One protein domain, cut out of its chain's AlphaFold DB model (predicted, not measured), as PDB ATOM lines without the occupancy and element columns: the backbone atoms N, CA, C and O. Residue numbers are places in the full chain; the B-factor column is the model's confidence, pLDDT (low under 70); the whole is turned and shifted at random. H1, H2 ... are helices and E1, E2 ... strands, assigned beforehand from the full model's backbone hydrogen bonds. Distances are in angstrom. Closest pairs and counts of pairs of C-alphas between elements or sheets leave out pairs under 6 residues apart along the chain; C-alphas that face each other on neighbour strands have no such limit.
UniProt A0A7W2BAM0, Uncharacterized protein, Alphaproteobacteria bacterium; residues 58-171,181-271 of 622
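Overview. This is residues 58 to 171 and 181 to 271 of the 622 residues of an uncharacterized protein of Alphaproteobacteria bacterium (UniProt A0A7W2BAM0). A strongly twisted sheet of seven strands, with the long E1 and E2 in its middle, stands partly face to face with a smaller sheet, E10, E11 and E12, as a loose sandwich. H1 crosses one face of the large sheet, H5 packs on the opposite face with H4 crossing H5, and the small hairpin E5 and E6 lies far out at one end. The printed part has 205 residues, with six named helices and twelve named strands that follow along the chain as E1 E2 E3 E4 E5 E6 H1 H2 E7 E8 H3 E9 H4 E10 E11 E12 H5 H6; the class is mixed, helices and strands. The large sheet is branched and mixed; the others, E10-E11-E12 and E5-E6, are antiparallel. The whole is compact, with a radius of gyration of the C-alphas of 16.8 A and spans of 52 by 44 by 38 A.

Along the chain. The large sheet holds E1, residues 58 to 66, 25.8 A long from (111.166, 145.624, 90.278), E2, 77 to 85, 24.4 A, E3, 90 to 92, E4, 95 to 97, E7, 143 to 146, E8, 151 to 157, 19.4 A, and E9, 189 to 193. The smaller sheet holds E10, 222 to 226, E11, 233 to 238, and E12, 244 to 248; E5, 104 to 107, pairs with E6, 110 to 113. The helices are H1, 115 to 126, H2, 135 to 140, H3, 163 to 168, H4, 194 to 207, 19.9 A, H5, 249 to 257, and H6, 259 to 269, ending at (104.865, 126.081, 99.637).

Arrangement. E2 on one side of E1 is antiparallel, N 64 to O 79 2.9 A; E8 on the other side is parallel, N 61 to O 154 2.8 A. E7 is antiparallel to E8, N 144 to O 153 2.8 A. E3, N 83 to O 92 2.9 A, and E9, N 80 to O 192 2.8 A, lie on opposite sides of E2, both antiparallel to it. E1 E2 E3 and E10 E11 E12 are meanders, each strand the antiparallel neighbour of the one before; N 223 to O 234 and N 235 to O 247 are both 2.8 A. E1 and E4 meet only at a point. H1 runs across the strands at a height over the sheet of 8.0 A and touches H2, Leu 116 to Leu 138 6.6 A between C-alphas. H4 and H5 touch about perpendicular, at 89 degrees, C-alphas 201 and 256 4.4 A apart. H6 runs along E8, at 23 degrees on the local plane; H3 only grazes the large sheet. Every O i to N i+4 pair is within hydrogen-bond range in H1, H3, H5 and H6, but 1 of 2 in H2 and 9 of 10 in H4.

Size, cuts and confidence. The farthest C-alphas, Gly 73 and Asp 109, are 55.2 A apart. Residues 172 to 180 are not printed, a gap of 17.2 A between C-alphas 171 and 181. Of the links printed whole, H4 to E10 is long. Mean pLDDT of the printed part is 79.5; 38 residues are under 70, among them 129 to 139, 160 to 171 and 181 to 187.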
ATOM      1  N   ALA A  58     111.883 146.867  90.053       86.62
ATOM      2  CA  ALA A  58     111.166 145.624  90.278       86.62
ATOM      3  C   ALA A  58     112.073 144.443  89.931       86.62
ATOM      4  O   ALA A  58     112.854 144.509  88.983       86.62
ATOM      5  N   GLY A  59     111.980 143.370  90.715       88.88
ATOM      6  CA  GLY A  59     112.815 142.184  90.541       88.88
ATOM      7  C   GLY A  59     112.110 140.884  90.903       88.88
ATOM      8  O   GLY A  59     111.012 140.880  91.468       88.88
ATOM      9  N   ALA A  60     112.753 139.759  90.595       88.31
ATOM     10  CA  ALA A  60     112.237 138.431  90.924       88.31
ATOM     11  C   ALA A  60     113.178 137.649  91.840       88.31
ATOM     12  O   ALA A  60     114.363 137.469  91.559       88.31
ATOM     13  N   MET A  61     112.614 137.084  92.906       90.38
ATOM     14  CA  MET A  61     113.247 136.015  93.668       90.38
ATOM     15  C   MET A  61     112.859 134.676  93.052       90.38
ATOM     16  O   MET A  61     111.744 134.186  93.240       90.38
ATOM     17  N   ILE A  62     113.794 134.077  92.323       89.19
ATOM     18  CA  ILE A  62     113.558 132.825  91.606       89.19
ATOM     19  C   ILE A  62     114.033 131.668  92.467       89.19
ATOM     20  O   ILE A  62     115.229 131.499  92.708       89.19
ATOM     21  N   LEU A  63     113.080 130.888  92.961       89.25
ATOM     22  CA  LEU A  63     113.316 129.760  93.843       89.25
ATOM     23  C   LEU A  63     113.260 128.452  93.062       89.25
ATOM     24  O   LEU A  63     112.362 128.223  92.256       89.25
ATOM     25  N   LYS A  64     114.186 127.547  93.363       87.12
ATOM     26  CA  LYS A  64     114.209 126.201  92.794       87.12
ATOM     27  C   LYS A  64     114.381 125.166  93.890       87.12
ATOM     28  O   LYS A  64     115.341 125.236  94.662       87.12
ATOM     29  N   GLN A  65     113.467 124.196  93.952       88.75
ATOM     30  CA  GLN A  65     113.656 123.022  94.798       88.75
ATOM     31  C   GLN A  65     114.591 122.054  94.083       88.75
ATOM     32  O   GLN A  65     114.246 121.491  93.046       88.75
ATOM     33  N   TYR A  66     115.765 121.826  94.652       82.75
ATOM     34  CA  TYR A  66     116.615 120.734  94.208       82.75
ATOM     35  C   TYR A  66     116.189 119.440  94.895       82.75
ATOM     36  O   TYR A  66     115.920 119.462  96.099       82.75
ATOM     37  N   PRO A  67     116.099 118.322  94.158       79.12
ATOM     38  CA  PRO A  67     115.674 117.055  94.731       79.12
ATOM     39  C   PRO A  67     116.783 116.442  95.596       79.12
ATOM     40  O   PRO A  67     117.964 116.755  95.440       79.12
ATOM     41  N   HIS A  68     116.416 115.516  96.486       76.75
ATOM     42  CA  HIS A  68     117.370 114.824  97.365       76.75
ATOM     43  C   HIS A  68     118.496 114.119  96.590       76.75
ATOM     44  O   HIS A  68     119.623 114.013  97.070       76.75
ATOM     45  N   ASN A  69     118.204 113.645  95.383       74.62
ATOM     46  CA  ASN A  69     119.148 112.956  94.510       74.62
ATOM     47  C   ASN A  69     119.870 113.894  93.525       74.62
ATOM     48  O   ASN A  69     120.412 113.410  92.532       74.62
ATOM     49  N   ALA A  70     119.875 115.213  93.761       73.19
ATOM     50  CA  ALA A  70     120.667 116.132  92.951       73.19
ATOM     51  C   ALA A  70     122.150 115.686  92.936       73.19
ATOM     52  O   ALA A  70     122.702 115.365  93.993       73.19
ATOM     53  N   PRO A  71     122.813 115.659  91.761       66.56
ATOM     54  CA  PRO A  71     124.148 115.069  91.595       66.56
ATOM     55  C   PRO A  71     125.261 115.792  92.371       66.56
ATOM     56  O   PRO A  71     126.339 115.244  92.568       66.56
ATOM     57  N   ASP A  72     125.001 117.004  92.859       69.94
ATOM     58  CA  ASP A  72     125.929 117.771  93.696       69.94
ATOM     59  C   ASP A  72     126.072 117.218  95.135       69.94
ATOM     60  O   ASP A  72     127.077 117.459  95.812       69.94
ATOM     61  N   GLY A  73     125.122 116.396  95.592       70.06
ATOM     62  CA  GLY A  73     125.156 115.735  96.896       70.06
ATOM     63  C   GLY A  73     124.826 116.634  98.090       70.06
ATOM     64  O   GLY A  73     125.173 116.268  99.210       70.06
ATOM     65  N   PHE A  74     124.157 117.772  97.878       73.06
ATOM     66  CA  PHE A  74     123.693 118.655  98.966       73.06
ATOM     67  C   PHE A  74     122.297 118.296  99.499       73.06
ATOM     68  O   PHE A  74     121.742 119.012 100.332       73.06
ATOM     69  N   GLY A  75     121.716 117.189  99.026       81.50
ATOM     70  CA  GLY A  75     120.367 116.776  99.396       81.50
ATOM     71  C   GLY A  75     119.294 117.735  98.872       81.50
ATOM     72  O   GLY A  75     119.547 118.581  98.007       81.50
ATOM     73  N   SER A  76     118.077 117.573  99.395       85.69
ATOM     74  CA  SER A  76     116.929 118.381  98.988       85.69
ATOM     75  C   SER A  76     117.067 119.781  99.572       85.69
ATOM     76  O   SER A  76     117.075 119.935 100.793       85.69
ATOM     77  N   GLN A  77     117.195 120.794  98.719       87.69
ATOM     78  CA  GLN A  77     117.381 122.179  99.154       87.69
ATOM     79  C   GLN A  77     116.619 123.139  98.248       87.69
ATOM     80  O   GLN A  77     116.754 123.101  97.025       87.69
ATOM     81  N   LEU A  78     115.856 124.043  98.858       90.12
ATOM     82  CA  LEU A  78     115.282 125.186  98.164       90.12
ATOM     83  C   LEU A  78     116.356 126.266  98.030       90.12
ATOM     84  O   LEU A  78     116.933 126.690  99.033       90.12
ATOM     85  N   CYS A  79     116.633 126.696  96.806       90.38
ATOM     86  CA  CYS A  79     117.688 127.665  96.526       90.38
ATOM     87  C   CYS A  79     117.150 128.876  95.768       90.38
ATOM     88  O   CYS A  79     116.285 128.725  94.909       90.38
ATOM     89  N   LEU A  80     117.703 130.052  96.060       92.44
ATOM     90  CA  LEU A  80     117.564 131.272  95.275       92.44
ATOM     91  C   LEU A  80     118.550 131.238  94.104       92.44
ATOM     92  O   LEU A  80     119.740 130.993  94.311       92.44
ATOM     93  N   ILE A  81     118.062 131.499  92.896       90.81
ATOM     94  CA  ILE A  81     118.891 131.689  91.705       90.81
ATOM     95  C   ILE A  81     119.342 133.148  91.652       90.81
ATOM     96  O   ILE A  81     118.524 134.059  91.785       90.81
ATOM     97  N   VAL A  82     120.642 133.357  91.461       92.50
ATOM     98  CA  VAL A  82     121.262 134.685  91.364       92.50
ATOM     99  C   VAL A  82     122.124 134.779  90.113       92.50
ATOM    100  O   VAL A  82     122.699 133.781  89.670       92.50
ATOM    101  N   ALA A  83     122.240 135.983  89.564       90.06
ATOM    102  CA  ALA A  83     123.088 136.287  88.420       90.06
ATOM    103  C   ALA A  83     124.213 137.240  88.836       90.06
ATOM    104  O   ALA A  83     124.059 138.061  89.746       90.06
ATOM    105  N   TYR A  84     125.372 137.110  88.195       89.56
ATOM    106  CA  TYR A  84     126.464 138.059  88.375       89.56
ATOM    107  C   TYR A  84     126.309 139.232  87.405       89.56
ATOM    108  O   TYR A  84     126.492 139.073  86.192       89.56
ATOM    109  N   ASP A  85     126.037 140.421  87.943       87.50
ATOM    110  CA  ASP A  85     126.002 141.652  87.156       87.50
ATOM    111  C   ASP A  85     127.430 142.187  86.993       87.50
ATOM    112  O   ASP A  85     128.092 142.600  87.951       87.50
ATOM    113  N   LYS A  86     127.921 142.199  85.750       84.25
ATOM    114  CA  LYS A  86     129.266 142.694  85.425       84.25
ATOM    115  C   LYS A  86     129.456 144.180  85.697       84.25
ATOM    116  O   LYS A  86     130.565 144.582  86.048       84.25
ATOM    117  N   ASN A  87     128.414 144.986  85.523       83.38
ATOM    118  CA  ASN A  87     128.486 146.435  85.712       83.38
ATOM    119  C   ASN A  87     128.594 146.763  87.194       83.38
ATOM    120  O   ASN A  87     129.363 147.640  87.593       83.38
ATOM    121  N   LEU A  88     127.854 146.015  88.010       83.38
ATOM    122  CA  LEU A  88     127.880 146.158  89.457       83.38
ATOM    123  C   LEU A  88     129.057 145.419  90.112       83.38
ATOM    124  O   LEU A  88     129.469 145.782  91.216       83.38
ATOM    125  N   ALA A  89     129.635 144.443  89.406       88.56
ATOM    126  CA  ALA A  89     130.713 143.563  89.850       88.56
ATOM    127  C   ALA A  89     130.369 142.764  91.122       88.56
ATOM    128  O   ALA A  89     131.221 142.549  91.982       88.56
ATOM    129  N   HIS A  90     129.113 142.333  91.245       90.44
ATOM    130  CA  HIS A  90     128.632 141.512  92.354       90.44
ATOM    131  C   HIS A  90     127.411 140.679  91.946       90.44
ATOM    132  O   HIS A  90     126.817 140.884  90.888       90.44
ATOM    133  N   TRP A  91     127.017 139.742  92.806       92.56
ATOM    134  CA  TRP A  91     125.826 138.920  92.608       92.56
ATOM    135  C   TRP A  91     124.559 139.685  92.992       92.56
ATOM    136  O   TRP A  91     124.547 140.458  93.958       92.56
ATOM    137  N   THR A  92     123.496 139.468  92.225       92.19
ATOM    138  CA  THR A  92     122.181 140.072  92.432       92.19
ATOM    139  C   THR A  92     121.068 139.113  92.003       92.19
ATOM    140  O   THR A  92     121.306 138.099  91.346       92.19
ATOM    141  N   ILE A  93     119.847 139.411  92.435       92.62
ATOM    142  CA  ILE A  93     118.646 138.899  91.775       92.62
ATOM    143  C   ILE A  93     118.404 139.691  90.481       92.62
ATOM    144  O   ILE A  93     118.831 140.846  90.426       92.62
ATOM    145  N   PRO A  94     117.707 139.104  89.495       89.75
ATOM    146  CA  PRO A  94     117.279 139.827  88.308       89.75
ATOM    147  C   PRO A  94     116.323 140.945  88.705       89.75
ATOM    148  O   PRO A  94     115.262 140.678  89.294       89.75
ATOM    149  N   ALA A  95     116.735 142.182  88.464       90.69
ATOM    150  CA  ALA A  95     116.023 143.372  88.882       90.69
ATOM    151  C   ALA A  95     116.561 144.603  88.156       90.69
ATOM    152  O   ALA A  95     117.765 144.854  88.137       90.69
ATOM    153  N   GLY A  96     115.653 145.468  87.724       89.50
ATOM    154  CA  GLY A  96     116.043 146.732  87.125       89.50
ATOM    155  C   GLY A  96     114.968 147.796  87.204       89.50
ATOM    156  O   GLY A  96     113.954 147.657  87.899       89.50
ATOM    157  N   GLY A  97     115.293 148.927  86.590       89.31
ATOM    158  CA  GLY A  97     114.496 150.141  86.660       89.31
ATOM    159  C   GLY A  97     113.220 150.022  85.839       89.31
ATOM    160  O   GLY A  97     113.173 149.324  84.833       89.31
ATOM    161  N   VAL A  98     112.185 150.742  86.257       86.31
ATOM    162  CA  VAL A  98     110.937 150.840  85.492       86.31
ATOM    163  C   VAL A  98     111.153 151.652  84.212       86.31
ATOM    164  O   VAL A  98     111.549 152.818  84.276       86.31
ATOM    165  N   ASP A  99     110.823 151.069  83.061       88.25
ATOM    166  CA  ASP A  99     110.842 151.737  81.759       88.25
ATOM    167  C   ASP A  99     109.455 152.316  81.427       88.25
ATOM    168  O   ASP A  99     108.451 151.606  81.326       88.25
ATOM    169  N   ALA A 100     109.392 153.636  81.234       81.81
ATOM    170  CA  ALA A 100     108.152 154.358  80.947       81.81
ATOM    171  C   ALA A 100     107.468 153.969  79.624       81.81
ATOM    172  O   ALA A 100     106.257 154.156  79.477       81.81
ATOM    173  N   ALA A 101     108.230 153.462  78.658       84.00
ATOM    174  CA  ALA A 101     107.730 153.036  77.360       84.00
ATOM    175  C   ALA A 101     107.301 151.564  77.356       84.00
ATOM    176  O   ALA A 101     106.338 151.227  76.666       84.00
ATOM    177  N   LEU A 102     107.989 150.706  78.117       85.19
ATOM    178  CA  LEU A 102     107.807 149.250  78.047       85.19
ATOM    179  C   LEU A 102     106.953 148.674  79.182       85.19
ATOM    180  O   LEU A 102     106.242 147.690  78.977       85.19
ATOM    181  N   ASP A 103     106.960 149.300  80.360       88.56
ATOM    182  CA  ASP A 103     106.414 148.688  81.577       88.56
ATOM    183  C   ASP A 103     105.010 149.211  81.947       88.56
ATOM    184  O   ASP A 103     104.569 149.116  83.095       88.56
ATOM    185  N   TYR A 104     104.279 149.768  80.976       86.25
ATOM    186  CA  TYR A 104     102.940 150.332  81.166       86.25
ATOM    187  C   TYR A 104     101.893 149.590  80.332       86.25
ATOM    188  O   TYR A 104     102.064 149.368  79.135       86.25
ATOM    189  N   LYS A 105     100.755 149.273  80.953       83.00
ATOM    190  CA  LYS A 105      99.549 148.795  80.270       83.00
ATOM    191  C   LYS A 105      98.613 149.958  79.984       83.00
ATOM    192  O   LYS A 105      98.399 150.819  80.834       83.00
ATOM    193  N   VAL A 106      98.027 149.966  78.793       81.62
ATOM    194  CA  VAL A 106      96.952 150.897  78.443       81.62
ATOM    195  C   VAL A 106      95.627 150.259  78.856       81.62
ATOM    196  O   VAL A 106      95.266 149.205  78.337       81.62
ATOM    197  N   GLN A 107      94.920 150.874  79.805       82.94
ATOM    198  CA  GLN A 107      93.577 150.463  80.225       82.94
ATOM    199  C   GLN A 107      92.632 151.658  80.059       82.94
ATOM    200  O   GLN A 107      92.610 152.578  80.880       82.94
ATOM    201  N   GLY A 108      91.892 151.668  78.945       90.19
ATOM    202  CA  GLY A 108      91.184 152.861  78.473       90.19
ATOM    203  C   GLY A 108      92.169 153.985  78.137       90.19
ATOM    204  O   GLY A 108      93.209 153.736  77.534       90.19
ATOM    205  N   ASP A 109      91.885 155.204  78.596       87.75
ATOM    206  CA  ASP A 109      92.738 156.381  78.359       87.75
ATOM    207  C   ASP A 109      93.905 156.509  79.357       87.75
ATOM    208  O   ASP A 109      94.668 157.479  79.327       87.75
ATOM    209  N   LYS A 110      94.057 155.550  80.281       79.38
ATOM    210  CA  LYS A 110      95.090 155.586  81.323       79.38
ATOM    211  C   LYS A 110      96.229 154.627  80.995       79.38
ATOM    212  O   LYS A 110      96.011 153.456  80.689       79.38
ATOM    213  N   LYS A 111      97.464 155.117  81.138       77.38
ATOM    214  CA  LYS A 111      98.670 154.284  81.207       77.38
ATOM    215  C   LYS A 111      98.912 153.896  82.660       77.38
ATOM    216  O   LYS A 111      99.198 154.757  83.490       77.38
ATOM    217  N   LEU A 112      98.787 152.611  82.960       80.06
ATOM    218  CA  LEU A 112      99.003 152.049  84.287       80.06
ATOM    219  C   LEU A 112     100.330 151.302  84.307       80.06
ATOM    220  O   LEU A 112     100.567 150.429  83.476       80.06
ATOM    221  N   PHE A 113     101.191 151.642  85.259       83.19
ATOM    222  CA  PHE A 113     102.433 150.913  85.482       83.19
ATOM    223  C   PHE A 113     102.131 149.458  85.869       83.19
ATOM    224  O   PHE A 113     101.296 149.204  86.741       83.19
ATOM    225  N   SER A 114     102.825 148.512  85.238       84.06
ATOM    226  CA  SER A 114     102.755 147.091  85.562       84.06
ATOM    227  C   SER A 114     104.121 146.616  86.062       84.06
ATOM    228  O   SER A 114     104.992 146.303  85.249       84.06
ATOM    229  N   PRO A 115     104.306 146.468  87.388       80.19
ATOM    230  CA  PRO A 115     105.529 145.895  87.949       80.19
ATOM    231  C   PRO A 115     105.883 144.524  87.361       80.19
ATOM    232  O   PRO A 115     107.049 144.153  87.287       80.19
ATOM    233  N   LEU A 116     104.873 143.765  86.925       82.75
ATOM    234  CA  LEU A 116     105.065 142.450  86.324       82.75
ATOM    235  C   LEU A 116     105.696 142.523  84.932       82.75
ATOM    236  O   LEU A 116     106.426 141.604  84.565       82.75
ATOM    237  N   LEU A 117     105.444 143.597  84.174       85.25
ATOM    238  CA  LEU A 117     106.104 143.815  82.886       85.25
ATOM    239  C   LEU A 117     107.588 144.122  83.094       85.25
ATOM    240  O   LEU A 117     108.412 143.464  82.460       85.25
ATOM    241  N   THR A 118     107.920 144.987  84.061       88.19
ATOM    242  CA  THR A 118     109.316 145.237  84.459       88.19
ATOM    243  C   THR A 118     109.997 143.940  84.874       88.19
ATOM    244  O   THR A 118     111.027 143.583  84.322       88.19
ATOM    245  N   ILE A 119     109.394 143.172  85.788       86.50
ATOM    246  CA  ILE A 119     109.982 141.912  86.265       86.50
ATOM    247  C   ILE A 119     110.196 140.933  85.115       86.50
ATOM    248  O   ILE A 119     111.253 140.320  85.015       86.50
ATOM    249  N   ARG A 120     109.211 140.778  84.225       86.06
ATOM    250  CA  ARG A 120     109.345 139.892  83.068       86.06
ATOM    251  C   ARG A 120     110.502 140.330  82.172       86.06
ATOM    252  O   ARG A 120     111.281 139.473  81.768       86.06
ATOM    253  N   ARG A 121     110.600 141.625  81.861       90.19
ATOM    254  CA  ARG A 121     111.663 142.181  81.020       90.19
ATOM    255  C   ARG A 121     113.033 141.957  81.655       90.19
ATOM    256  O   ARG A 121     113.862 141.297  81.043       90.19
ATOM    257  N   GLU A 122     113.217 142.387  82.898       89.19
ATOM    258  CA  GLU A 122     114.495 142.288  83.618       89.19
ATOM    259  C   GLU A 122     114.931 140.832  83.810       89.19
ATOM    260  O   GLU A 122     116.095 140.491  83.621       89.19
ATOM    261  N   VAL A 123     114.000 139.916  84.104       85.88
ATOM    262  CA  VAL A 123     114.361 138.498  84.203       85.88
ATOM    263  C   VAL A 123     114.731 137.911  82.842       85.88
ATOM    264  O   VAL A 123     115.680 137.131  82.767       85.88
ATOM    265  N   LEU A 124     114.023 138.261  81.765       84.44
ATOM    266  CA  LEU A 124     114.383 137.801  80.421       84.44
ATOM    267  C   LEU A 124     115.748 138.349  79.987       84.44
ATOM    268  O   LEU A 124     116.543 137.591  79.429       84.44
ATOM    269  N   GLU A 125     116.020 139.620  80.270       83.31
ATOM    270  CA  GLU A 125     117.274 140.300  79.937       83.31
ATOM    271  C   GLU A 125     118.451 139.732  80.744       83.31
ATOM    272  O   GLU A 125     119.452 139.305  80.163       83.31
ATOM    273  N   GLU A 126     118.331 139.634  82.070       83.62
ATOM    274  CA  GLU A 126     119.438 139.202  82.932       83.62
ATOM    275  C   GLU A 126     119.667 137.685  82.937       83.62
ATOM    276  O   GLU A 126     120.806 137.224  83.082       83.62
ATOM    277  N   MET A 127     118.612 136.887  82.749       80.19
ATOM    278  CA  MET A 127     118.708 135.421  82.709       80.19
ATOM    279  C   MET A 127     118.798 134.868  81.285       80.19
ATOM    280  O   MET A 127     118.603 133.667  81.088       80.19
ATOM    281  N   ALA A 128     119.079 135.719  80.292       76.12
ATOM    282  CA  ALA A 128     119.237 135.336  78.887       76.12
ATOM    283  C   ALA A 128     118.064 134.487  78.351       76.12
ATOM    284  O   ALA A 128     118.260 133.502  77.639       76.12
ATOM    285  N   GLY A 129     116.834 134.827  78.747       69.25
ATOM    286  CA  GLY A 129     115.621 134.122  78.330       69.25
ATOM    287  C   GLY A 129     115.445 132.709  78.901       69.25
ATOM    288  O   GLY A 129     114.489 132.030  78.530       69.25
ATOM    289  N   ALA A 130     116.308 132.260  79.821       62.62
ATOM    290  CA  ALA A 130     116.248 130.910  80.395       62.62
ATOM    291  C   ALA A 130     114.985 130.643  81.233       62.62
ATOM    292  O   ALA A 130     114.713 129.506  81.622       62.62
ATOM    293  N   LEU A 131     114.221 131.693  81.530       67.06
ATOM    294  CA  LEU A 131     112.988 131.647  82.295       67.06
ATOM    295  C   LEU A 131     111.855 132.251  81.477       67.06
ATOM    296  O   LEU A 131     111.832 133.452  81.214       67.06
ATOM    297  N   TYR A 132     110.888 131.416  81.108       64.38
ATOM    298  CA  TYR A 132     109.677 131.878  80.450       64.38
ATOM    299  C   TYR A 132     108.562 132.079  81.479       64.38
ATOM    300  O   TYR A 132     107.940 131.118  81.933       64.38
ATOM    301  N   PHE A 133     108.277 133.334  81.822       66.19
ATOM    302  CA  PHE A 133     107.105 133.684  82.625       66.19
ATOM    303  C   PHE A 133     105.909 133.961  81.718       66.19
ATOM    304  O   PHE A 133     105.949 134.881  80.897       66.19
ATOM    305  N   ARG A 134     104.810 133.218  81.905       61.06
ATOM    306  CA  ARG A 134     103.500 133.731  81.485       61.06
ATOM    307  C   ARG A 134     103.048 134.766  82.499       61.06
ATOM    308  O   ARG A 134     103.203 134.571  83.703       61.06
ATOM    309  N   GLU A 135     102.481 135.852  81.999       62.75
ATOM    310  CA  GLU A 135     102.007 136.952  82.831       62.75
ATOM    311  C   GLU A 135     100.952 136.487  83.848       62.75
ATOM    312  O   GLU A 135     100.994 136.889  85.009       62.75
ATOM    313  N   GLU A 136     100.095 135.543  83.452       68.38
ATOM    314  CA  GLU A 136      99.096 134.905  84.320       68.38
ATOM    315  C   GLU A 136      99.715 134.279  85.583       68.38
ATOM    316  O   GLU A 136      99.132 134.365  86.663       68.38
ATOM    317  N   TYR A 137     100.916 133.694  85.480       65.62
ATOM    318  CA  TYR A 137     101.598 133.079  86.623       65.62
ATOM    319  C   TYR A 137     102.157 134.120  87.587       65.62
ATOM    320  O   TYR A 137     102.148 133.906  88.798       65.62
ATOM    321  N   LEU A 138     102.620 135.260  87.073       64.81
ATOM    322  CA  LEU A 138     103.175 136.325  87.906       64.81
ATOM    323  C   LEU A 138     102.103 136.981  88.788       64.81
ATOM    324  O   LEU A 138     102.396 137.337  89.926       64.81
ATOM    325  N   HIS A 139     100.858 137.074  88.309       68.12
ATOM    326  CA  HIS A 139      99.730 137.579  89.103       68.12
ATOM    327  C   HIS A 139      99.379 136.686  90.303       68.12
ATOM    328  O   HIS A 139      98.854 137.179  91.298       68.12
ATOM    329  N   GLN A 140      99.684 135.390  90.224       72.25
ATOM    330  CA  GLN A 140      99.437 134.417  91.292       72.25
ATOM    331  C   GLN A 140     100.635 134.261  92.237       72.25
ATOM    332  O   GLN A 140     100.520 133.645  93.298       72.25
ATOM    333  N   CYS A 141     101.799 134.795  91.856       74.12
ATOM    334  CA  CYS A 141     103.002 134.696  92.662       74.12
ATOM    335  C   CYS A 141     102.919 135.635  93.877       74.12
ATOM    336  O   CYS A 141     102.516 136.794  93.739       74.12
ATOM    337  N   PRO A 142     103.353 135.181  95.065       80.56
ATOM    338  CA  PRO A 142     103.448 136.045  96.228       80.56
ATOM    339  C   PRO A 142     104.345 137.256  95.965       80.56
ATOM    340  O   PRO A 142     105.479 137.124  95.494       80.56
ATOM    341  N   GLN A 143     103.830 138.434  96.303       79.25
ATOM    342  CA  GLN A 143     104.528 139.701  96.140       79.25
ATOM    343  C   GLN A 143     105.078 140.170  97.487       79.25
ATOM    344  O   GLN A 143     104.381 140.175  98.503       79.25
ATOM    345  N   LEU A 144     106.343 140.567  97.489       76.31
ATOM    346  CA  LEU A 144     107.051 141.105  98.637       76.31
ATOM    347  C   LEU A 144     107.388 142.563  98.344       76.31
ATOM    348  O   LEU A 144     108.148 142.859  97.428       76.31
ATOM    349  N   TYR A 145     106.825 143.476  99.124       80.25
ATOM    350  CA  TYR A 145     107.134 144.895  99.017       80.25
ATOM    351  C   TYR A 145     108.091 145.303 100.135       80.25
ATOM    352  O   TYR A 145     107.816 145.023 101.305       80.25
ATOM    353  N   SER A 146     109.190 145.979  99.788       77.38
ATOM    354  CA  SER A 146     110.015 146.682 100.774       77.38
ATOM    355  C   SER A 146     109.602 148.156 100.829       77.38
ATOM    356  O   SER A 146     109.850 148.897  99.873       77.38
ATOM    357  N   PRO A 147     109.041 148.633 101.955       73.25
ATOM    358  CA  PRO A 147     108.690 150.043 102.113       73.25
ATOM    359  C   PRO A 147     109.910 150.968 102.095       73.25
ATOM    360  O   PRO A 147     109.810 152.120 101.673       73.25
ATOM    361  N   ARG A 148     111.059 150.472 102.570       73.31
ATOM    362  CA  ARG A 148     112.302 151.240 102.690       73.31
ATOM    363  C   ARG A 148     112.955 151.465 101.332       73.31
ATOM    364  O   ARG A 148     113.394 152.575 101.048       73.31
ATOM    365  N   PHE A 149     112.998 150.425 100.505       67.94
ATOM    366  CA  PHE A 149     113.659 150.466  99.204       67.94
ATOM    367  C   PHE A 149     112.693 150.794  98.054       67.94
ATOM    368  O   PHE A 149     113.127 151.156  96.969       67.94
ATOM    369  N   LYS A 150     111.378 150.779  98.323       76.12
ATOM    370  CA  LYS A 150     110.300 150.950  97.331       76.12
ATOM    371  C   LYS A 150     110.384 149.940  96.185       76.12
ATOM    372  O   LYS A 150     109.955 150.235  95.070       76.12
ATOM    373  N   ASP A 151     110.900 148.755  96.483       75.06
ATOM    374  CA  ASP A 151     111.047 147.677  95.518       75.06
ATOM    375  C   ASP A 151     109.913 146.673  95.667       75.06
ATOM    376  O   ASP A 151     109.472 146.353  96.781       75.06
ATOM    377  N   LEU A 152     109.482 146.143  94.525       75.31
ATOM    378  CA  LEU A 152     108.605 144.985  94.463       75.31
ATOM    379  C   LEU A 152     109.418 143.755  94.062       75.31
ATOM    380  O   LEU A 152     110.040 143.728  93.000       75.31
ATOM    381  N   LEU A 153     109.371 142.729  94.904       79.25
ATOM    382  CA  LEU A 153     109.979 141.432  94.655       79.25
ATOM    383  C   LEU A 153     108.885 140.387  94.474       79.25
ATOM    384  O   LEU A 153     108.099 140.133  95.386       79.25
ATOM    385  N   VAL A 154     108.845 139.745  93.311       81.94
ATOM    386  CA  VAL A 154     107.952 138.601  93.084       81.94
ATOM    387  C   VAL A 154     108.694 137.314  93.412       81.94
ATOM    388  O   VAL A 154     109.790 137.076  92.904       81.94
ATOM    389  N   VAL A 155     108.107 136.475  94.267       82.25
ATOM    390  CA  VAL A 155     108.667 135.162  94.607       82.25
ATOM    391  C   VAL A 155     108.041 134.111  93.709       82.25
ATOM    392  O   VAL A 155     106.840 133.860  93.780       82.25
ATOM    393  N   THR A 156     108.862 133.460  92.897       79.81
ATOM    394  CA  THR A 156     108.422 132.401  91.985       79.81
ATOM    395  C   THR A 156     109.171 131.107  92.278       79.81
ATOM    396  O   THR A 156     110.341 131.142  92.656       79.81
ATOM    397  N   LYS A 157     108.494 129.960  92.154       78.44
ATOM    398  CA  LYS A 157     109.088 128.632  92.339       78.44
ATOM    399  C   LYS A 157     108.996 127.861  91.032       78.44
ATOM    400  O   LYS A 157     107.895 127.574  90.577       78.44
ATOM    401  N   ASP A 158     110.137 127.469  90.485       74.00
ATOM    402  CA  ASP A 158     110.196 126.643  89.282       74.00
ATOM    403  C   ASP A 158     111.158 125.465  89.500       74.00
ATOM    404  O   ASP A 158     112.374 125.610  89.648       74.00
ATOM    405  N   ASN A 159     110.573 124.269  89.567       72.38
ATOM    406  CA  ASN A 159     111.297 123.019  89.785       72.38
ATOM    407  C   ASN A 159     111.814 122.395  88.474       72.38
ATOM    408  O   ASN A 159     112.605 121.454  88.531       72.38
ATOM    409  N   ASN A 160     111.379 122.897  87.313       62.53
ATOM    410  CA  ASN A 160     111.708 122.352  85.994       62.53
ATOM    411  C   ASN A 160     112.966 122.987  85.384       62.53
ATOM    412  O   ASN A 160     113.549 122.426  84.455       62.53
ATOM    413  N   LEU A 161     113.434 124.117  85.919       60.19
ATOM    414  CA  LEU A 161     114.714 124.719  85.538       60.19
ATOM    415  C   LEU A 161     115.858 123.726  85.727       60.19
ATOM    416  O   LEU A 161     116.217 123.402  86.855       60.19
ATOM    417  N   SER A 162     116.513 123.281  84.658       50.56
ATOM    418  CA  SER A 162     117.802 122.590  84.778       50.56
ATOM    419  C   SER A 162     118.943 123.615  84.769       50.56
ATOM    420  O   SER A 162     118.901 124.582  84.015       50.56
ATOM    421  N   CYS A 163     119.986 123.430  85.590       42.53
ATOM    422  CA  CYS A 163     121.154 124.329  85.556       42.53
ATOM    423  C   CYS A 163     121.865 124.283  84.196       42.53
ATOM    424  O   CYS A 163     122.462 125.263  83.769       42.53
ATOM    425  N   SER A 164     121.754 123.151  83.495       36.56
ATOM    426  CA  SER A 164     122.262 122.966  82.139       36.56
ATOM    427  C   SER A 164     121.514 123.825  81.112       36.56
ATOM    428  O   SER A 164     122.143 124.314  80.183       36.56
ATOM    429  N   ALA A 165     120.207 124.074  81.289       36.38
ATOM    430  CA  ALA A 165     119.429 124.956  80.408       36.38
ATOM    431  C   ALA A 165     119.899 126.420  80.487       36.38
ATOM    432  O   ALA A 165     120.037 127.067  79.453       36.38
ATOM    433  N   LEU A 166     120.261 126.892  81.687       39.19
ATOM    434  CA  LEU A 166     120.854 128.222  81.911       39.19
ATOM    435  C   LEU A 166     122.242 128.373  81.257       39.19
ATOM    436  O   LEU A 166     122.649 129.480  80.930       39.19
ATOM    437  N   SER A 167     122.961 127.266  81.043       34.44
ATOM    438  CA  SER A 167     124.272 127.246  80.374       34.44
ATOM    439  C   SER A 167     124.196 127.049  78.852       34.44
ATOM    440  O   SER A 167     125.194 127.300  78.180       34.44
ATOM    441  N   LEU A 168     123.080 126.545  78.311       29.69
ATOM    442  CA  LEU A 168     122.968 126.102  76.910       29.69
ATOM    443  C   LEU A 168     122.095 127.013  76.030       29.69
ATOM    444  O   LEU A 168     122.195 126.931  74.808       29.69
ATOM    445  N   GLN A 169     121.249 127.877  76.604       37.78
ATOM    446  CA  GLN A 169     120.305 128.705  75.833       37.78
ATOM    447  C   GLN A 169     120.818 130.092  75.411       37.78
ATOM    448  O   GLN A 169     120.084 130.836  74.769       37.78
ATOM    449  N   THR A 170     122.093 130.423  75.632       39.47
ATOM    450  CA  THR A 170     122.676 131.738  75.289       39.47
ATOM    451  C   THR A 170     122.799 132.044  73.783       39.47
ATOM    452  O   THR A 170     123.423 133.041  73.432       39.47
ATOM    453  N   HIS A 171     122.244 131.233  72.869       35.66
ATOM    454  CA  HIS A 171     122.530 131.366  71.430       35.66
ATOM    455  C   HIS A 171     121.359 131.348  70.440       35.66
ATOM    456  O   HIS A 171     121.622 131.466  69.245       35.66
ATOM    457  N   SER A 181     121.244 147.798  72.562       37.59
ATOM    458  CA  SER A 181     121.442 148.395  73.894       37.59
ATOM    459  C   SER A 181     121.380 147.415  75.080       37.59
ATOM    460  O   SER A 181     121.763 147.797  76.189       37.59
ATOM    461  N   CYS A 182     120.984 146.150  74.874       32.22
ATOM    462  CA  CYS A 182     120.555 145.259  75.970       32.22
ATOM    463  C   CYS A 182     121.481 144.059  76.258       32.22
ATOM    464  O   CYS A 182     121.238 143.313  77.202       32.22
ATOM    465  N   TRP A 183     122.582 143.864  75.525       30.75
ATOM    466  CA  TRP A 183     123.521 142.770  75.828       30.75
ATOM    467  C   TRP A 183     124.568 143.187  76.864       30.75
ATOM    468  O   TRP A 183     125.725 143.462  76.545       30.75
ATOM    469  N   ARG A 184     124.184 143.193  78.143       45.22
ATOM    470  CA  ARG A 184     125.152 143.161  79.249       45.22
ATOM    471  C   ARG A 184     125.406 141.707  79.616       45.22
ATOM    472  O   ARG A 184     124.680 141.101  80.385       45.22
ATOM    473  N   GLU A 185     126.457 141.158  79.019       37.38
ATOM    474  CA  GLU A 185     126.951 139.798  79.214       37.38
ATOM    475  C   GLU A 185     126.944 139.345  80.704       37.38
ATOM    476  O   GLU A 185     127.897 139.621  81.437       37.38
ATOM    477  N   THR A 186     125.958 138.591  81.190       46.75
ATOM    478  CA  THR A 186     126.025 138.007  82.542       46.75
ATOM    479  C   THR A 186     127.068 136.877  82.562       46.75
ATOM    480  O   THR A 186     127.036 135.940  81.765       46.75
ATOM    481  N   LYS A 187     128.090 136.978  83.430       50.84
ATOM    482  CA  LYS A 187     129.094 135.909  83.629       50.84
ATOM    483  C   LYS A 187     128.641 135.028  84.789       50.84
ATOM    484  O   LYS A 187     129.095 135.197  85.914       50.84
ATOM    485  N   GLY A 188     127.795 134.054  84.484       73.12
ATOM    486  CA  GLY A 188     127.485 132.961  85.398       73.12
ATOM    487  C   GLY A 188     126.266 133.205  86.281       73.12
ATOM    488  O   GLY A 188     126.032 134.293  86.803       73.12
ATOM    489  N   VAL A 189     125.508 132.126  86.435       83.31
ATOM    490  CA  VAL A 189     124.396 131.971  87.369       83.31
ATOM    491  C   VAL A 189     124.897 131.098  88.515       83.31
ATOM    492  O   VAL A 189     125.648 130.147  88.284       83.31
ATOM    493  N   ASP A 190     124.495 131.407  89.740       90.00
ATOM    494  CA  ASP A 190     124.795 130.592  90.918       90.00
ATOM    495  C   ASP A 190     123.515 130.381  91.730       90.00
ATOM    496  O   ASP A 190     122.472 130.995  91.474       90.00
ATOM    497  N   VAL A 191     123.578 129.470  92.693       91.50
ATOM    498  CA  VAL A 191     122.439 129.130  93.539       91.50
ATOM    499  C   VAL A 191     122.801 129.207  95.009       91.50
ATOM    500  O   VAL A 191     123.800 128.647  95.462       91.50
ATOM    501  N   ILE A 192     121.956 129.893  95.769       92.19
ATOM    502  CA  ILE A 192     122.152 130.159  97.193       92.19
ATOM    503  C   ILE A 192     121.070 129.414  97.971       92.19
ATOM    504  O   ILE A 192     119.889 129.642  97.704       92.19
ATOM    505  N   PRO A 193     121.408 128.540  98.934       93.81
ATOM    506  CA  PRO A 193     120.408 127.914  99.788       93.81
ATOM    507  C   PRO A 193     119.549 128.971 100.486       93.81
ATOM    508  O   PRO A 193     120.064 129.950 101.024       93.81
ATOM    509  N   ILE A 194     118.231 128.776 100.523       93.06
ATOM    510  CA  ILE A 194     117.327 129.750 101.146       93.06
ATOM    511  C   ILE A 194     117.589 129.921 102.644       93.06
ATOM    512  O   ILE A 194     117.413 131.017 103.168       93.06
ATOM    513  N   SER A 195     118.094 128.896 103.329       92.62
ATOM    514  CA  SER A 195     118.554 129.016 104.716       92.62
ATOM    515  C   SER A 195     119.671 130.053 104.893       92.62
ATOM    516  O   SER A 195     119.668 130.776 105.889       92.62
ATOM    517  N   GLU A 196     120.582 130.175 103.925       95.00
ATOM    518  CA  GLU A 196     121.648 131.181 103.935       95.00
ATOM    519  C   GLU A 196     121.059 132.585 103.739       95.00
ATOM    520  O   GLU A 196     121.335 133.488 104.529       95.00
ATOM    521  N   VAL A 197     120.172 132.747 102.748       93.06
ATOM    522  CA  VAL A 197     119.475 134.020 102.480       93.06
ATOM    523  C   VAL A 197     118.698 134.480 103.715       93.06
ATOM    524  O   VAL A 197     118.827 135.626 104.134       93.06
ATOM    525  N   LEU A 198     117.937 133.582 104.349       93.50
ATOM    526  CA  LEU A 198     117.158 133.893 105.551       93.50
ATOM    527  C   LEU A 198     118.042 134.247 106.752       93.50
ATOM    528  O   LEU A 198     117.675 135.127 107.531       93.50
ATOM    529  N   THR A 199     119.185 133.576 106.909       95.12
ATOM    530  CA  THR A 199     120.152 133.873 107.977       95.12
ATOM    531  C   THR A 199     120.713 135.280 107.817       95.12
ATOM    532  O   THR A 199     120.646 136.081 108.750       95.12
ATOM    533  N   VAL A 200     121.212 135.616 106.624       93.75
ATOM    534  CA  VAL A 200     121.800 136.937 106.368       93.75
ATOM    535  C   VAL A 200     120.739 138.037 106.392       93.75
ATOM    536  O   VAL A 200     120.968 139.071 107.016       93.75
ATOM    537  N   ALA A 201     119.548 137.803 105.836       92.81
ATOM    538  CA  ALA A 201     118.429 138.742 105.929       92.81
ATOM    539  C   ALA A 201     118.006 139.003 107.387       92.81
ATOM    540  O   ALA A 201     117.720 140.144 107.746       92.81
ATOM    541  N   ALA A 202     118.008 137.986 108.258       93.44
ATOM    542  CA  ALA A 202     117.707 138.161 109.682       93.44
ATOM    543  C   ALA A 202     118.765 139.008 110.405       93.44
ATOM    544  O   ALA A 202     118.404 139.879 111.197       93.44
ATOM    545  N   ILE A 203     120.051 138.794 110.101       92.62
ATOM    546  CA  ILE A 203     121.142 139.641 110.606       92.62
ATOM    547  C   ILE A 203     120.950 141.073 110.103       92.62
ATOM    548  O   ILE A 203     121.039 142.019 110.875       92.62
ATOM    549  N   MET A 204     120.625 141.256 108.828       89.75
ATOM    550  CA  MET A 204     120.432 142.590 108.267       89.75
ATOM    551  C   MET A 204     119.220 143.307 108.857       89.75
ATOM    552  O   MET A 204     119.318 144.493 109.161       89.75
ATOM    553  N   LYS A 205     118.118 142.597 109.126       89.62
ATOM    554  CA  LYS A 205     116.916 143.166 109.758       89.62
ATOM    555  C   LYS A 205     117.218 143.837 111.101       89.62
ATOM    556  O   LYS A 205     116.597 144.843 111.421       89.62
ATOM    557  N   THR A 206     118.173 143.314 111.873       88.62
ATOM    558  CA  THR A 206     118.569 143.894 113.168       88.62
ATOM    559  C   THR A 206     119.611 145.011 113.057       88.62
ATOM    560  O   THR A 206     119.835 145.720 114.034       88.62
ATOM    561  N   HIS A 207     120.220 145.194 111.882       86.06
ATOM    562  CA  HIS A 207     121.330 146.126 111.650       86.06
ATOM    563  C   HIS A 207     121.005 147.243 110.641       86.06
ATOM    564  O   HIS A 207     121.841 148.112 110.406       86.06
ATOM    565  N   PHE A 208     119.803 147.275 110.061       82.12
ATOM    566  CA  PHE A 208     119.305 148.439 109.325       82.12
ATOM    567  C   PHE A 208     118.556 149.394 110.245       82.12
ATOM    568  O   PHE A 208     117.679 148.982 111.004       82.12
ATOM    569  N   ASP A 209     118.833 150.688 110.120       78.06
ATOM    570  CA  ASP A 209     117.966 151.697 110.718       78.06
ATOM    571  C   ASP A 209     116.747 152.030 109.842       78.06
ATOM    572  O   ASP A 209     116.552 151.510 108.739       78.06
ATOM    573  N   VAL A 210     115.870 152.887 110.363       67.06
ATOM    574  CA  VAL A 210     114.636 153.309 109.682       67.06
ATOM    575  C   VAL A 210     114.940 154.052 108.368       67.06
ATOM    576  O   VAL A 210     114.124 154.012 107.452       67.06
ATOM    577  N   GLY A 211     116.126 154.658 108.239       70.88
ATOM    578  CA  GLY A 211     116.590 155.341 107.027       70.88
ATOM    579  C   GLY A 211     117.252 154.421 105.998       70.88
ATOM    580  O   GLY A 211     117.611 154.880 104.918       70.88
ATOM    581  N   GLY A 212     117.415 153.132 106.306       66.94
ATOM    582  CA  GLY A 212     118.120 152.189 105.440       66.94
ATOM    583  C   GLY A 212     119.636 152.312 105.484       66.94
ATOM    584  O   GLY A 212     120.319 151.731 104.639       66.94
ATOM    585  N   HIS A 213     120.177 152.998 106.490       76.12
ATOM    586  CA  HIS A 213     121.604 152.973 106.753       76.12
ATOM    587  C   HIS A 213     121.971 151.692 107.497       76.12
ATOM    588  O   HIS A 213     121.301 151.258 108.439       76.12
ATOM    589  N   ILE A 214     123.066 151.086 107.051       77.75
ATOM    590  CA  ILE A 214     123.623 149.878 107.643       77.75
ATOM    591  C   ILE A 214     124.439 150.281 108.871       77.75
ATOM    592  O   ILE A 214     125.461 150.957 108.753       77.75
ATOM    593  N   LYS A 215     124.000 149.854 110.054       75.94
ATOM    594  CA  LYS A 215     124.715 150.045 111.319       75.94
ATOM    595  C   LYS A 215     125.497 148.779 111.651       75.94
ATOM    596  O   LYS A 215     124.894 147.748 111.914       75.94
ATOM    597  N   ASN A 216     126.827 148.877 111.670       83.00
ATOM    598  CA  ASN A 216     127.751 147.889 112.251       83.00
ATOM    599  C   ASN A 216     127.399 146.416 111.972       83.00
ATOM    600  O   ASN A 216     127.239 145.631 112.902       83.00
ATOM    601  N   LEU A 217     127.278 146.022 110.701       86.06
ATOM    602  CA  LEU A 217     127.111 144.605 110.374       86.06
ATOM    603  C   LEU A 217     128.319 143.786 110.876       86.06
ATOM    604  O   LEU A 217     129.454 144.269 110.807       86.06
ATOM    605  N   PRO A 218     128.111 142.533 111.329       89.62
ATOM    606  CA  PRO A 218     129.205 141.674 111.763       89.62
ATOM    607  C   PRO A 218     130.275 141.524 110.667       89.62
ATOM    608  O   PRO A 218     129.917 141.232 109.521       89.62
ATOM    609  N   PRO A 219     131.583 141.614 110.987       89.06
ATOM    610  CA  PRO A 219     132.658 141.474 109.995       89.06
ATOM    611  C   PRO A 219     132.622 140.159 109.204       89.06
ATOM    612  O   PRO A 219     133.112 140.088 108.084       89.06
ATOM    613  N   ALA A 220     132.017 139.107 109.764       89.88
ATOM    614  CA  ALA A 220     131.836 137.827 109.081       89.88
ATOM    615  C   ALA A 220     130.852 137.896 107.894       89.88
ATOM    616  O   ALA A 220     130.953 137.084 106.972       89.88
ATOM    617  N   VAL A 221     129.915 138.850 107.921       91.62
ATOM    618  CA  VAL A 221     128.849 139.024 106.924       91.62
ATOM    619  C   VAL A 221     129.199 140.120 105.923       91.62
ATOM    620  O   VAL A 221     128.785 140.033 104.774       91.62
ATOM    621  N   VAL A 222     129.972 141.130 106.315       92.56
ATOM    622  CA  VAL A 222     130.331 142.258 105.442       92.56
ATOM    623  C   VAL A 222     131.516 141.905 104.556       92.56
ATOM    624  O   VAL A 222     132.536 141.408 105.032       92.56
ATOM    625  N   SER A 223     131.401 142.204 103.267       92.81
ATOM    626  CA  SER A 223     132.549 142.250 102.371       92.81
ATOM    627  C   SER A 223     133.291 143.583 102.522       92.81
ATOM    628  O   SER A 223     132.648 144.624 102.660       92.81
ATOM    629  N   PRO A 224     134.638 143.588 102.472       90.69
ATOM    630  CA  PRO A 224     135.412 144.825 102.436       90.69
ATOM    631  C   PRO A 224     135.188 145.618 101.136       90.69
ATOM    632  O   PRO A 224     135.578 146.781 101.059       90.69
ATOM    633  N   ASN A 225     134.568 145.007 100.120       91.44
ATOM    634  CA  ASN A 225     134.211 145.658  98.871       91.44
ATOM    635  C   ASN A 225     132.856 146.371  98.985       91.44
ATOM    636  O   ASN A 225     131.947 145.958  99.707       91.44
ATOM    637  N   VAL A 226     132.705 147.434  98.197       89.31
ATOM    638  CA  VAL A 226     131.455 148.186  98.049       89.31
ATOM    639  C   VAL A 226     130.959 148.092  96.613       89.31
ATOM    640  O   VAL A 226     131.753 148.031  95.671       89.31
ATOM    641  N   SER A 227     129.638 148.096  96.433       84.94
ATOM    642  CA  SER A 227     129.032 148.162  95.103       84.94
ATOM    643  C   SER A 227     129.482 149.437  94.393       84.94
ATOM    644  O   SER A 227     129.340 150.538  94.934       84.94
ATOM    645  N   LYS A 228     129.988 149.304  93.161       80.25
ATOM    646  CA  LYS A 228     130.477 150.448  92.374       80.25
ATOM    647  C   LYS A 228     129.390 151.488  92.108       80.25
ATOM    648  O   LYS A 228     129.690 152.676  92.045       80.25
ATOM    649  N   HIS A 229     128.149 151.038  91.936       77.06
ATOM    650  CA  HIS A 229     127.048 151.894  91.505       77.06
ATOM    651  C   HIS A 229     126.282 152.481  92.688       77.06
ATOM    652  O   HIS A 229     126.067 153.687  92.761       77.06
ATOM    653  N   PHE A 230     125.943 151.637  93.663       74.62
ATOM    654  CA  PHE A 230     125.126 152.062  94.796       74.62
ATOM    655  C   PHE A 230     125.942 152.633  95.958       74.62
ATOM    656  O   PHE A 230     125.357 153.168  96.894       74.62
ATOM    657  N   LYS A 231     127.279 152.487  95.939       83.81
ATOM    658  CA  LYS A 231     128.177 152.782  97.076       83.81
ATOM    659  C   LYS A 231     127.758 152.087  98.381       83.81
ATOM    660  O   LYS A 231     128.185 152.475  99.464       83.81
ATOM    661  N   ASN A 232     126.936 151.049  98.267       83.19
ATOM    662  CA  ASN A 232     126.458 150.254  99.382       83.19
ATOM    663  C   ASN A 232     127.473 149.152  99.712       83.19
ATOM    664  O   ASN A 232     128.157 148.663  98.804       83.19
ATOM    665  N   PRO A 233     127.553 148.719 100.982       89.50
ATOM    666  CA  PRO A 233     128.301 147.529 101.363       89.50
ATOM    667  C   PRO A 233     127.864 146.316 100.544       89.50
ATOM    668  O   PRO A 233     126.715 146.221 100.105       89.50
ATOM    669  N   LEU A 234     128.767 145.361 100.373       92.31
ATOM    670  CA  LEU A 234     128.412 144.024  99.918       92.31
ATOM    671  C   LEU A 234     128.347 143.089 101.126       92.31
ATOM    672  O   LEU A 234     129.037 143.291 102.127       92.31
ATOM    673  N   VAL A 235     127.501 142.068 101.043       94.75
ATOM    674  CA  VAL A 235     127.415 141.008 102.051       94.75
ATOM    675  C   VAL A 235     127.864 139.685 101.468       94.75
ATOM    676  O   VAL A 235     127.719 139.427 100.276       94.75
ATOM    677  N   TYR A 236     128.423 138.837 102.313       96.56
ATOM    678  CA  TYR A 236     128.829 137.506 101.933       96.56
ATOM    679  C   TYR A 236     127.682 136.519 102.076       96.56
ATOM    680  O   TYR A 236     127.069 136.418 103.135       96.56
ATOM    681  N   LEU A 237     127.454 135.753 101.014       95.50
ATOM    682  CA  LEU A 237     126.586 134.580 101.021       95.50
ATOM    683  C   LEU A 237     127.401 133.353 100.633       95.50
ATOM    684  O   LEU A 237     128.339 133.439  99.831       95.50
ATOM    685  N   LYS A 238     127.039 132.201 101.186       94.56
ATOM    686  CA  LYS A 238     127.539 130.907 100.723       94.56
ATOM    687  C   LYS A 238     126.611 130.338  99.663       94.56
ATOM    688  O   LYS A 238     125.419 130.148  99.892       94.56
ATOM    689  N   THR A 239     127.168 130.033  98.500       93.38
ATOM    690  CA  THR A 239     126.451 129.290  97.467       93.38
ATOM    691  C   THR A 239     126.253 127.852  97.912       93.38
ATOM    692  O   THR A 239     126.840 127.385  98.895       93.38
ATOM    693  N   ARG A 240     125.455 127.108  97.151       85.06
ATOM    694  CA  ARG A 240     125.202 125.701  97.431       85.06
ATOM    695  C   ARG A 240     126.480 124.868  97.446       85.06
ATOM    696  O   ARG A 240     126.576 123.960  98.251       85.06
ATOM    697  N   LEU A 241     127.484 125.224  96.644       86.31
ATOM    698  CA  LEU A 241     128.798 124.567  96.628       86.31
ATOM    699  C   LEU A 241     129.731 125.029  97.767       86.31
ATOM    700  O   LEU A 241     130.916 124.705  97.764       86.31
ATOM    701  N   GLY A 242     129.235 125.828  98.716       89.94
ATOM    702  CA  GLY A 242     130.029 126.412  99.798       89.94
ATOM    703  C   GLY A 242     130.942 127.560  99.356       89.94
ATOM    704  O   GLY A 242     131.723 128.065 100.165       89.94
ATOM    705  N   LYS A 243     130.852 128.001  98.093       92.81
ATOM    706  CA  LYS A 243     131.622 129.140  97.588       92.81
ATOM    707  C   LYS A 243     131.096 130.420  98.228       92.81
ATOM    708  O   LYS A 243     129.898 130.670  98.248       92.81
ATOM    709  N   LYS A 244     132.005 131.252  98.721       95.06
ATOM    710  CA  LYS A 244     131.680 132.578  99.246       95.06
ATOM    711  C   LYS A 244     131.512 133.555  98.078       95.06
ATOM    712  O   LYS A 244     132.415 133.663  97.247       95.06
ATOM    713  N   ILE A 245     130.376 134.240  98.008       94.62
ATOM    714  CA  ILE A 245     130.073 135.246  96.982       94.62
ATOM    715  C   ILE A 245     129.684 136.579  97.614       94.62
ATOM    716  O   ILE A 245     129.182 136.615  98.735       94.62
ATOM    717  N   GLU A 246     129.930 137.666  96.889       95.56
ATOM    718  CA  GLU A 246     129.575 139.026  97.295       95.56
ATOM    719  C   GLU A 246     128.232 139.403  96.683       95.56
ATOM    720  O   GLU A 246     128.074 139.388  95.461       95.56
ATOM    721  N   PHE A 247     127.267 139.709  97.539       93.69
ATOM    722  CA  PHE A 247     125.889 140.000  97.182       93.69
ATOM    723  C   PHE A 247     125.515 141.418  97.612       93.69
ATOM    724  O   PHE A 247     125.994 141.924  98.629       93.69
ATOM    725  N   CYS A 248     124.654 142.073  96.839       90.25
ATOM    726  CA  CYS A 248     124.255 143.451  97.105       90.25
ATOM    727  C   CYS A 248     123.496 143.586  98.440       90.25
ATOM    728  O   CYS A 248     122.414 143.013  98.606       90.25
ATOM    729  N   ALA A 249     124.013 144.396  99.374       88.75
ATOM    730  CA  ALA A 249     123.345 144.635 100.656       88.75
ATOM    731  C   ALA A 249     121.976 145.319 100.502       88.75
ATOM    732  O   ALA A 249     121.098 145.113 101.333       88.75
ATOM    733  N   TYR A 250     121.776 146.102  99.437       86.44
ATOM    734  CA  TYR A 250     120.500 146.757  99.132       86.44
ATOM    735  C   TYR A 250     119.366 145.730  98.972       86.44
ATOM    736  O   TYR A 250     118.402 145.743  99.735       86.44
ATOM    737  N   TYR A 251     119.536 144.757  98.069       86.25
ATOM    738  CA  TYR A 251     118.532 143.715  97.835       86.25
ATOM    739  C   TYR A 251     118.343 142.807  99.047       86.25
ATOM    740  O   TYR A 251     117.221 142.413  99.358       86.25
ATOM    741  N   MET A 252     119.417 142.514  99.780       91.25
ATOM    742  CA  MET A 252     119.294 141.748 101.019       91.25
ATOM    743  C   MET A 252     118.548 142.531 102.113       91.25
ATOM    744  O   MET A 252     117.833 141.938 102.915       91.25
ATOM    745  N   GLY A 253     118.637 143.863 102.113       87.38
ATOM    746  CA  GLY A 253     117.808 144.728 102.948       87.38
ATOM    747  C   GLY A 253     116.332 144.680 102.565       87.38
ATOM    748  O   GLY A 253     115.484 144.571 103.449       87.38
ATOM    749  N   ALA A 254     116.014 144.683 101.270       86.38
ATOM    750  CA  ALA A 254     114.639 144.500 100.806       86.38
ATOM    751  C   ALA A 254     114.078 143.129 101.232       86.38
ATOM    752  O   ALA A 254     112.957 143.041 101.736       86.38
ATOM    753  N   MET A 255     114.888 142.069 101.133       88.50
ATOM    754  CA  MET A 255     114.539 140.738 101.648       88.50
ATOM    755  C   MET A 255     114.386 140.720 103.178       88.50
ATOM    756  O   MET A 255     113.527 140.008 103.695       88.50
ATOM    757  N   ALA A 256     115.186 141.502 103.910       89.19
ATOM    758  CA  ALA A 256     115.104 141.627 105.364       89.19
ATOM    759  C   ALA A 256     113.799 142.300 105.823       89.19
ATOM    760  O   ALA A 256     113.177 141.835 106.784       89.19
ATOM    761  N   ASP A 257     113.345 143.336 105.114       86.38
ATOM    762  CA  ASP A 257     112.042 143.965 105.370       86.38
ATOM    763  C   ASP A 257     110.897 142.987 105.102       86.38
ATOM    764  O   ASP A 257     109.944 142.891 105.876       86.38
ATOM    765  N   ALA A 258     111.033 142.196 104.038       85.19
ATOM    766  CA  ALA A 258     110.062 141.192 103.641       85.19
ATOM    767  C   ALA A 258     110.210 139.845 104.375       85.19
ATOM    768  O   ALA A 258     109.507 138.895 104.035       85.19
ATOM    769  N   LEU A 259     111.095 139.727 105.373       88.19
ATOM    770  CA  LEU A 259     111.526 138.436 105.922       88.19
ATOM    771  C   LEU A 259     110.379 137.583 106.477       88.19
ATOM    772  O   LEU A 259     110.367 136.365 106.294       88.19
ATOM    773  N   ASP A 260     109.413 138.203 107.156       87.38
ATOM    774  CA  ASP A 260     108.287 137.473 107.749       87.38
ATOM    775  C   ASP A 260     107.319 136.983 106.663       87.38
ATOM    776  O   ASP A 260     106.894 135.827 106.684       87.38
ATOM    777  N   ASN A 261     107.067 137.813 105.647       83.94
ATOM    778  CA  ASN A 261     106.284 137.433 104.475       83.94
ATOM    779  C   ASN A 261     106.986 136.329 103.678       83.94
ATOM    780  O   ASN A 261     106.352 135.339 103.324       83.94
ATOM    781  N   LEU A 262     108.302 136.434 103.475       82.88
ATOM    782  CA  LEU A 262     109.106 135.408 102.818       82.88
ATOM    783  C   LEU A 262     109.015 134.078 103.579       82.88
ATOM    784  O   LEU A 262     108.731 133.049 102.976       82.88
ATOM    785  N   ARG A 263     109.157 134.081 104.911       87.62
ATOM    786  CA  ARG A 263     108.966 132.874 105.737       87.62
ATOM    787  C   ARG A 263     107.564 132.283 105.587       87.62
ATOM    788  O   ARG A 263     107.436 131.063 105.534       87.62
ATOM    789  N   ASN A 264     106.529 133.115 105.511       85.19
ATOM    790  CA  ASN A 264     105.153 132.652 105.330       85.19
ATOM    791  C   ASN A 264     104.941 132.021 103.949       85.19
ATOM    792  O   ASN A 264     104.402 130.918 103.868       85.19
ATOM    793  N   VAL A 265     105.444 132.658 102.889       79.19
ATOM    794  CA  VAL A 265     105.422 132.125 101.517       79.19
ATOM    795  C   VAL A 265     106.141 130.778 101.437       79.19
ATOM    796  O   VAL A 265     105.649 129.832 100.822       79.19
ATOM    797  N   LEU A 266     107.289 130.657 102.103       82.31
ATOM    798  CA  LEU A 266     108.059 129.417 102.145       82.31
ATOM    799  C   LEU A 266     107.322 128.301 102.903       82.31
ATOM    800  O   LEU A 266     107.275 127.176 102.417       82.31
ATOM    801  N   LYS A 267     106.671 128.617 104.032       83.75
ATOM    802  CA  LYS A 267     105.847 127.660 104.798       83.75
ATOM    803  C   LYS A 267     104.606 127.187 104.038       83.75
ATOM    804  O   LYS A 267     104.203 126.037 104.182       83.75
ATOM    805  N   GLN A 268     103.973 128.066 103.260       76.12
ATOM    806  CA  GLN A 268     102.804 127.710 102.448       76.12
ATOM    807  C   GLN A 268     103.180 126.758 101.305       76.12
ATOM    808  O   GLN A 268     102.428 125.834 101.002       76.12
ATOM    809  N   ASN A 269     104.374 126.921 100.729       59.25
ATOM    810  CA  ASN A 269     104.865 126.081  99.637       59.25
ATOM    811  C   ASN A 269     105.255 124.650 100.052       59.25
ATOM    812  O   ASN A 269     105.285 123.772  99.188       59.25
ATOM    813  N   ASP A 270     105.500 124.384 101.340       54.28
ATOM    814  CA  ASP A 270     105.700 123.019 101.861       54.28
ATOM    815  C   ASP A 270     104.401 122.199 101.900       54.28
ATOM    816  O   ASP A 270     104.446 120.972 101.966       54.28
ATOM    817  N   ARG A 271     103.230 122.844 101.791       46.16
ATOM    818  CA  ARG A 271     101.933 122.149 101.722       46.16
ATOM    819  C   ARG A 271     101.575 121.638 100.325       46.16
ATOM    820  O   ARG A 271     100.464 121.159 100.141       46.16
TER     821      ARG A 271